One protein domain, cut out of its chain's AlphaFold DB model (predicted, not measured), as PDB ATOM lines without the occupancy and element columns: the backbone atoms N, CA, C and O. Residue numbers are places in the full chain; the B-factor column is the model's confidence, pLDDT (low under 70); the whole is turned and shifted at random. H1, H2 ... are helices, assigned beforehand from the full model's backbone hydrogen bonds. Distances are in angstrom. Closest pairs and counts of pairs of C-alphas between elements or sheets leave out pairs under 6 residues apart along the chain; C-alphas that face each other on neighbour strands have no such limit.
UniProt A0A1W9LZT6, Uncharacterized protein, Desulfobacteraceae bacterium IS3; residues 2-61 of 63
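Overview. This is residues 2 to 61 of the 63 residues of an uncharacterized protein of Desulfobacteraceae bacterium IS3 (UniProt A0A1W9LZT6). Picture two separate helical ends joined by a long, outstretched arm: at one end the longest helix, H1, has the short helix H2 folded back near it, and at the other end H3 stands alone with the last residues, 55 to 61, folding back after it. The arm is the link from H2 to H3, and residues 38 to 46, of which 44 to 46 belong to H3, stand free. The printed part has 60 residues with three named helices, in the order H1, H2, H3, and no named strand; the class is all helix. The whole is extended, with a radius of gyration of the C-alphas of 16.5 A and spans of 50 by 18 by 17 A.

Arrangement. Start at H1, residues 2 to 18, and look from it to H2, residues 27 to 32. The two are close but not clearly touching, with their closest C-alphas, those of Gly 10 and Leu 30, 7.7 A apart. They run opposite ways at a steep tilt of 37 degrees, only just steep. Further on you reach H3, residues 44 to 54, which is apart from H1 and from H2. In H1, H2 and H3 every O i to N i+4 pair is within hydrogen-bond range.

Along the chain. Find C-alpha 2 at (137.325, 101.042, 100.682); from there H1 runs 24.4 A to C-alpha 18 at (143.586, 123.790, 94.344). H2 covers 8.6 A from C-alpha 27 to C-alpha 32. H3 runs 15.2 A from C-alpha 44 to C-alpha 54 at (139.112, 147.346, 98.851).

Size, cuts and confidence. The two C-alphas farthest apart, those of Arg 2 and Ser 57, are 50.4 A apart. The printed part has no cut. The link from H1 to H2 is short, with 8 residues, and the link from H2 to H3 is long, with 11. The mean pLDDT of the printed part is 85.4; look for low confidence, under 70, at residue 58 and residues 60 to 61.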
ATOM      1  N   ARG A   2     137.930  99.819 100.094       77.62
ATOM      2  CA  ARG A   2     137.325 101.042 100.682       77.62
ATOM      3  C   ARG A   2     138.324 102.184 100.933       77.62
ATOM      4  O   ARG A   2     137.986 103.335 100.695       77.62
ATOM      5  N   LYS A   3     139.551 101.868 101.366       84.12
ATOM      6  CA  LYS A   3     140.619 102.867 101.563       84.12
ATOM      7  C   LYS A   3     141.056 103.521 100.247       84.12
ATOM      8  O   LYS A   3     141.042 104.737 100.160       84.12
ATOM      9  N   SER A   4     141.309 102.717  99.212       87.25
ATOM     10  CA  SER A   4     141.764 103.203  97.903       87.25
ATOM     11  C   SER A   4     140.735 104.091  97.195       87.25
ATOM     12  O   SER A   4     141.101 105.077  96.571       87.25
ATOM     13  N   VAL A   5     139.437 103.786  97.325       88.94
ATOM     14  CA  VAL A   5     138.371 104.657  96.792       88.94
ATOM     15  C   VAL A   5     138.323 105.981  97.550       88.94
ATOM     16  O   VAL A   5     138.217 107.040  96.941       88.94
ATOM     17  N   LYS A   6     138.428 105.932  98.880       89.00
ATOM     18  CA  LYS A   6     138.417 107.133  99.716       89.00
ATOM     19  C   LYS A   6     139.607 108.049  99.418       89.00
ATOM     20  O   LYS A   6     139.423 109.256  99.342       89.00
ATOM     21  N   GLU A   7     140.788 107.474  99.211       91.62
ATOM     22  CA  GLU A   7     141.990 108.206  98.803       91.62
ATOM     23  C   GLU A   7     141.809 108.861  97.432       91.62
ATOM     24  O   GLU A   7     142.030 110.059  97.313       91.62
ATOM     25  N   ALA A   8     141.315 108.126  96.429       93.06
ATOM     26  CA  ALA A   8     141.074 108.680  95.095       93.06
ATOM     27  C   ALA A   8     140.076 109.856  95.111       93.06
ATOM     28  O   ALA A   8     140.290 110.866  94.437       93.06
ATOM     29  N   ILE A   9     139.010 109.754  95.915       92.19
ATOM     30  CA  ILE A   9     138.058 110.855  96.125       92.19
ATOM     31  C   ILE A   9     138.756 112.035  96.808       92.19
ATOM     32  O   ILE A   9     138.611 113.166  96.354       92.19
ATOM     33  N   GLY A  10     139.529 111.783  97.868       93.19
ATOM     34  CA  GLY A  10     140.279 112.816  98.583       93.19
ATOM     35  C   GLY A  10     141.236 113.584  97.672       93.19
ATOM     36  O   GLY A  10     141.220 114.812  97.684       93.19
ATOM     37  N   THR A  11     141.998 112.884  96.829       94.25
ATOM     38  CA  THR A  11     142.898 113.495  95.837       94.25
ATOM     39  C   THR A  11     142.127 114.326  94.816       94.25
ATOM     40  O   THR A  11     142.466 115.478  94.593       94.25
ATOM     41  N   THR A  12     141.025 113.802  94.276       93.56
ATOM     42  CA  THR A  12     140.207 114.549  93.304       93.56
ATOM     43  C   THR A  12     139.631 115.831  93.914       93.56
ATOM     44  O   THR A  12     139.619 116.882  93.278       93.56
ATOM     45  N   VAL A  13     139.157 115.766  95.163       93.56
ATOM     46  CA  VAL A  13     138.634 116.940  95.876       93.56
ATOM     47  C   VAL A  13     139.756 117.931  96.197       93.56
ATOM     48  O   VAL A  13     139.524 119.136  96.118       93.56
ATOM     49  N   GLN A  14     140.959 117.453  96.525       93.62
ATOM     50  CA  GLN A  14     142.138 118.300  96.710       93.62
ATOM     51  C   GLN A  14     142.457 119.074  95.424       93.62
ATOM     52  O   GLN A  14     142.490 120.302  95.461       93.62
ATOM     53  N   ASP A  15     142.593 118.377  94.294       93.69
ATOM     54  CA  ASP A  15     142.898 118.983  92.992       93.69
ATOM     55  C   ASP A  15     141.811 119.989  92.580       93.69
ATOM     56  O   ASP A  15     142.095 121.084  92.089       93.69
ATOM     57  N   MET A  16     140.544 119.658  92.849       93.12
ATOM     58  CA  MET A  16     139.416 120.560  92.627       93.12
ATOM     59  C   MET A  16     139.571 121.856  93.438       93.12
ATOM     60  O   MET A  16     139.482 122.945  92.871       93.12
ATOM     61  N   LEU A  17     139.848 121.769  94.741       90.81
ATOM     62  CA  LEU A  17     140.030 122.956  95.585       90.81
ATOM     63  C   LEU A  17     141.255 123.783  95.170       90.81
ATOM     64  O   LEU A  17     141.183 125.011  95.156       90.81
ATOM     65  N   GLU A  18     142.357 123.129  94.803       89.94
ATOM     66  CA  GLU A  18     143.586 123.790  94.344       89.94
ATOM     67  C   GLU A  18     143.400 124.502  92.999       89.94
ATOM     68  O   GLU A  18     143.974 125.568  92.782       89.94
ATOM     69  N   SER A  19     142.517 123.990  92.136       91.50
ATOM     70  CA  SER A  19     142.114 124.664  90.893       91.50
ATOM     71  C   SER A  19     141.200 125.883  91.107       91.50
ATOM     72  O   SER A  19     140.820 126.555  90.149       91.50
ATOM     73  N   GLY A  20     140.836 126.189  92.358       85.69
ATOM     74  CA  GLY A  20     139.974 127.316  92.719       85.69
ATOM     75  C   GLY A  20     138.476 127.009  92.637       85.69
ATOM     76  O   GLY A  20     137.653 127.906  92.853       85.69
ATOM     77  N   LEU A  21     138.098 125.759  92.358       88.25
ATOM     78  CA  LEU A  21     136.708 125.319  92.388       88.25
ATOM     79  C   LEU A  21     136.226 125.181  93.835       88.25
ATOM     80  O   LEU A  21     136.906 124.646  94.710       88.25
ATOM     81  N   LYS A  22     135.015 125.677  94.095       86.38
ATOM     82  CA  LYS A  22     134.399 125.599  95.421       86.38
ATOM     83  C   LYS A  22     133.815 124.212  95.658       86.38
ATOM     84  O   LYS A  22     133.291 123.578  94.750       86.38
ATOM     85  N   SER A  23     133.853 123.790  96.913       87.94
ATOM     86  CA  SER A  23     133.245 122.551  97.381       87.94
ATOM     87  C   SER A  23     132.030 122.849  98.259       87.94
ATOM     88  O   SER A  23     132.031 123.830  99.002       87.94
ATOM     89  N   SER A  24     131.012 121.991  98.198       91.62
ATOM     90  CA  SER A  24     129.886 121.991  99.139       91.62
ATOM     91  C   SER A  24     130.184 121.225 100.433       91.62
ATOM     92  O   SER A  24     129.388 121.286 101.365       91.62
ATOM     93  N   PHE A  25     131.301 120.492 100.494       91.06
ATOM     94  CA  PHE A  25     131.704 119.751 101.686       91.06
ATOM     95  C   PHE A  25     132.099 120.699 102.819       91.06
ATOM     96  O   PHE A  25     132.788 121.704 102.629       91.06
ATOM     97  N   THR A  26     131.708 120.333 104.032       91.62
ATOM     98  CA  THR A  26     132.134 120.990 105.262       91.62
ATOM     99  C   THR A  26     133.599 120.685 105.575       91.62
ATOM    100  O   THR A  26     134.174 119.695 105.118       91.62
ATOM    101  N   LYS A  27     134.207 121.494 106.451       88.19
ATOM    102  CA  LYS A  27     135.582 121.274 106.924       88.19
ATOM    103  C   LYS A  27     135.798 119.863 107.491       88.19
ATOM    104  O   LYS A  27     136.788 119.224 107.155       88.19
ATOM    105  N   LYS A  28     134.859 119.368 108.306       90.75
ATOM    106  CA  LYS A  28     134.939 118.027 108.912       90.75
ATOM    107  C   LYS A  28     134.929 116.922 107.855       90.75
ATOM    108  O   LYS A  28     135.651 115.939 107.985       90.75
ATOM    109  N   GLU A  29     134.117 117.074 106.812       91.12
ATOM    110  CA  GLU A  29     134.031 116.101 105.718       91.12
ATOM    111  C   GLU A  29     135.310 116.096 104.882       91.12
ATOM    112  O   GLU A  29     135.850 115.025 104.611       91.12
ATOM    113  N   LEU A  30     135.844 117.275 104.557       91.88
ATOM    114  CA  LEU A  30     137.124 117.419 103.860       91.88
ATOM    115  C   LEU A  30     138.273 116.776 104.651       91.88
ATOM    116  O   LEU A  30     139.026 115.972 104.105       91.88
ATOM    117  N   GLU A  31     138.356 117.043 105.956       90.44
ATOM    118  CA  GLU A  31     139.332 116.399 106.846       90.44
ATOM    119  C   GLU A  31     139.152 114.878 106.869       90.44
ATOM    120  O   GLU A  31     140.127 114.130 106.791       90.44
ATOM    121  N   SER A  32     137.904 114.401 106.902       91.12
ATOM    122  CA  SER A  32     137.616 112.968 106.861       91.12
ATOM    123  C   SER A  32     138.094 112.317 105.563       91.12
ATOM    124  O   SER A  32     138.496 111.155 105.602       91.12
ATOM    125  N   LEU A  33     138.080 113.044 104.441       91.44
ATOM    126  CA  LEU A  33     138.575 112.616 103.130       91.44
ATOM    127  C   LEU A  33     140.104 112.725 103.001       91.44
ATOM    128  O   LEU A  33     140.658 112.242 102.019       91.44
ATOM    129  N   GLY A  34     140.791 113.308 103.989       90.12
ATOM    130  CA  GLY A  34     142.238 113.534 103.954       90.12
ATOM    131  C   GLY A  34     142.656 114.769 103.151       90.12
ATOM    132  O   GLY A  34     143.835 114.914 102.833       90.12
ATOM    133  N   VAL A  35     141.709 115.656 102.835       91.50
ATOM    134  CA  VAL A  35     141.960 116.913 102.120       91.50
ATOM    135  C   VAL A  35     142.709 117.876 103.041       91.50
ATOM    136  O   VAL A  35     142.305 118.133 104.180       91.50
ATOM    137  N   LYS A  36     143.809 118.434 102.543       87.00
ATOM    138  CA  LYS A  36     144.653 119.391 103.256       87.00
ATOM    139  C   LYS A  36     144.151 120.803 102.987       87.00
ATOM    140  O   LYS A  36     144.366 121.359 101.914       87.00
ATOM    141  N   ILE A  37     143.525 121.400 103.994       81.56
ATOM    142  CA  ILE A  37     143.117 122.805 103.950       81.56
ATOM    143  C   ILE A  37     144.278 123.651 104.490       81.56
ATOM    144  O   ILE A  37     144.631 123.503 105.667       81.56
ATOM    145  N   PRO A  38     144.891 124.534 103.679       76.31
ATOM    146  CA  PRO A  38     145.973 125.380 104.152       76.31
ATOM    147  C   PRO A  38     145.455 126.310 105.248       76.31
ATOM    148  O   PRO A  38     144.426 126.975 105.110       76.31
ATOM    149  N   LYS A  39     146.180 126.365 106.366       75.56
ATOM    150  CA  LYS A  39     145.873 127.302 107.442       75.56
ATOM    151  C   LYS A  39     146.312 128.691 106.993       75.56
ATOM    152  O   LYS A  39     147.490 129.026 107.071       75.56
ATOM    153  N   ILE A  40     145.366 129.490 106.513       75.75
ATOM    154  CA  ILE A  40     145.640 130.884 106.172       75.75
ATOM    155  C   ILE A  40     145.772 131.659 107.483       75.75
ATOM    156  O   ILE A  40     144.810 131.805 108.235       75.75
ATOM    157  N   VAL A  41     146.983 132.133 107.764       79.75
ATOM    158  CA  VAL A  41     147.248 133.072 108.853       79.75
ATOM    159  C   VAL A  41     147.336 134.454 108.224       79.75
ATOM    160  O   VAL A  41     148.290 134.745 107.508       79.75
ATOM    161  N   ILE A  42     146.320 135.283 108.456       81.38
ATOM    162  CA  ILE A  42     146.324 136.676 108.003       81.38
ATOM    163  C   ILE A  42     146.793 137.543 109.168       81.38
ATOM    164  O   ILE A  42     146.198 137.530 110.244       81.38
ATOM    165  N   THR A  43     147.871 138.288 108.957       86.19
ATOM    166  CA  THR A  43     148.380 139.258 109.934       86.19
ATOM    167  C   THR A  43     147.586 140.561 109.888       86.19
ATOM    168  O   THR A  43     147.031 140.933 108.852       86.19
ATOM    169  N   SER A  44     147.601 141.327 110.977       83.62
ATOM    170  CA  SER A  44     146.947 142.643 111.052       83.62
ATOM    171  C   SER A  44     147.436 143.606 109.957       83.62
ATOM    172  O   SER A  44     146.660 144.398 109.425       83.62
ATOM    173  N   ALA A  45     148.714 143.508 109.571       86.25
ATOM    174  CA  ALA A  45     149.289 144.287 108.475       86.25
ATOM    175  C   ALA A  45     148.653 143.932 107.119       86.25
ATOM    176  O   ALA A  45     148.246 144.830 106.381       86.25
ATOM    177  N   GLN A  46     148.486 142.640 106.827       84.56
ATOM    178  CA  GLN A  46     147.833 142.168 105.601       84.56
ATOM    179  C   GLN A  46     146.346 142.545 105.559       84.56
ATOM    180  O   GLN A  46     145.851 142.948 104.508       84.56
ATOM    181  N   ILE A  47     145.642 142.503 106.698       83.19
ATOM    182  CA  ILE A  47     144.256 142.994 106.799       83.19
ATOM    183  C   ILE A  47     144.197 144.483 106.444       83.19
ATOM    184  O   ILE A  47     143.355 144.901 105.647       83.19
ATOM    185  N   ARG A  48     145.127 145.291 106.972       82.75
ATOM    186  CA  ARG A  48     145.203 146.728 106.675       82.75
ATOM    187  C   ARG A  48     145.461 146.998 105.191       82.75
ATOM    188  O   ARG A  48     144.884 147.937 104.644       82.75
ATOM    189  N   GLU A  49     146.291 146.193 104.530       86.31
ATOM    190  CA  GLU A  49     146.523 146.303 103.085       86.31
ATOM    191  C   GLU A  49     145.299 145.920 102.254       86.31
ATOM    192  O   GLU A  49     144.928 146.665 101.346       86.31
ATOM    193  N   ILE A  50     144.642 144.799 102.575       84.81
ATOM    194  CA  ILE A  50     143.409 144.370 101.903       84.81
ATOM    195  C   ILE A  50     142.346 145.458 102.041       84.81
ATOM    196  O   ILE A  50     141.742 145.846 101.043       84.81
ATOM    197  N   ARG A  51     142.176 146.020 103.242       80.75
ATOM    198  CA  ARG A  51     141.244 147.122 103.501       80.75
ATOM    199  C   ARG A  51     141.528 148.337 102.618       80.75
ATOM    200  O   ARG A  51     140.607 148.858 101.999       80.75
ATOM    201  N   LYS A  52     142.790 148.777 102.535       82.94
ATOM    202  CA  LYS A  52     143.186 149.909 101.678       82.94
ATOM    203  C   LYS A  52     142.895 149.636 100.201       82.94
ATOM    204  O   LYS A  52     142.426 150.528  99.512       82.94
ATOM    205  N   LYS A  53     143.144 148.411  99.724       85.31
ATOM    206  CA  LYS A  53     142.878 148.010  98.330       85.31
ATOM    207  C   LYS A  53     141.386 147.884  98.010       85.31
ATOM    208  O   LYS A  53     141.002 148.052  96.861       85.31
ATOM    209  N   THR A  54     140.559 147.581  99.007       82.12
ATOM    210  CA  THR A  54     139.112 147.346  98.851       82.12
ATOM    211  C   THR A  54     138.245 148.532  99.289       82.12
ATOM    212  O   THR A  54     137.025 148.445  99.204       82.12
ATOM    213  N   ASN A  55     138.850 149.648  99.727       80.81
ATOM    214  CA  ASN A  55     138.174 150.851 100.241       80.81
ATOM    215  C   ASN A  55     137.138 150.568 101.347       80.81
ATOM    216  O   ASN A  55     136.120 151.251 101.457       80.81
ATOM    217  N   LEU A  56     137.397 149.561 102.185       75.44
ATOM    218  CA  LEU A  56     136.491 149.178 103.268       75.44
ATOM    219  C   LEU A  56     136.719 150.040 104.524       75.44
ATOM    220  O   LEU A  56     137.847 150.434 104.848       75.44
ATOM    221  N   SER A  57     135.640 150.345 105.249       73.06
ATOM    222  CA  SER A  57     135.721 151.090 106.513       73.06
ATOM    223  C   SER A  57     136.298 150.211 107.636       73.06
ATOM    224  O   SER A  57     136.254 148.984 107.553       73.06
ATOM    225  N   GLU A  58     136.864 150.825 108.682       65.12
ATOM    226  CA  GLU A  58     137.439 150.085 109.829       65.12
ATOM    227  C   GLU A  58     136.412 149.195 110.518       65.12
ATOM    228  O   GLU A  58     136.729 148.077 110.910       65.12
ATOM    229  N   ASN A  59     135.161 149.646 110.547       70.19
ATOM    230  CA  ASN A  59     134.083 148.980 111.264       70.19
ATOM    231  C   ASN A  59     133.724 147.595 110.700       70.19
ATOM    232  O   ASN A  59     133.059 146.827 111.386       70.19
ATOM    233  N   VAL A  60     134.146 147.258 109.475       63.56
ATOM    234  CA  VAL A  60     133.839 145.963 108.838       63.56
ATOM    235  C   VAL A  60     134.743 144.830 109.352       63.56
ATOM    236  O   VAL A  60     134.367 143.666 109.249       63.56
ATOM    237  N   PHE A  61     135.907 145.141 109.938       60.62
ATOM    238  CA  PHE A  61     136.914 144.142 110.334       60.62
ATOM    239  C   PHE A  61     137.339 144.217 111.804       60.62
ATOM    240  O   PHE A  61     138.447 143.791 112.119       60.62
TER     241      PHE A  61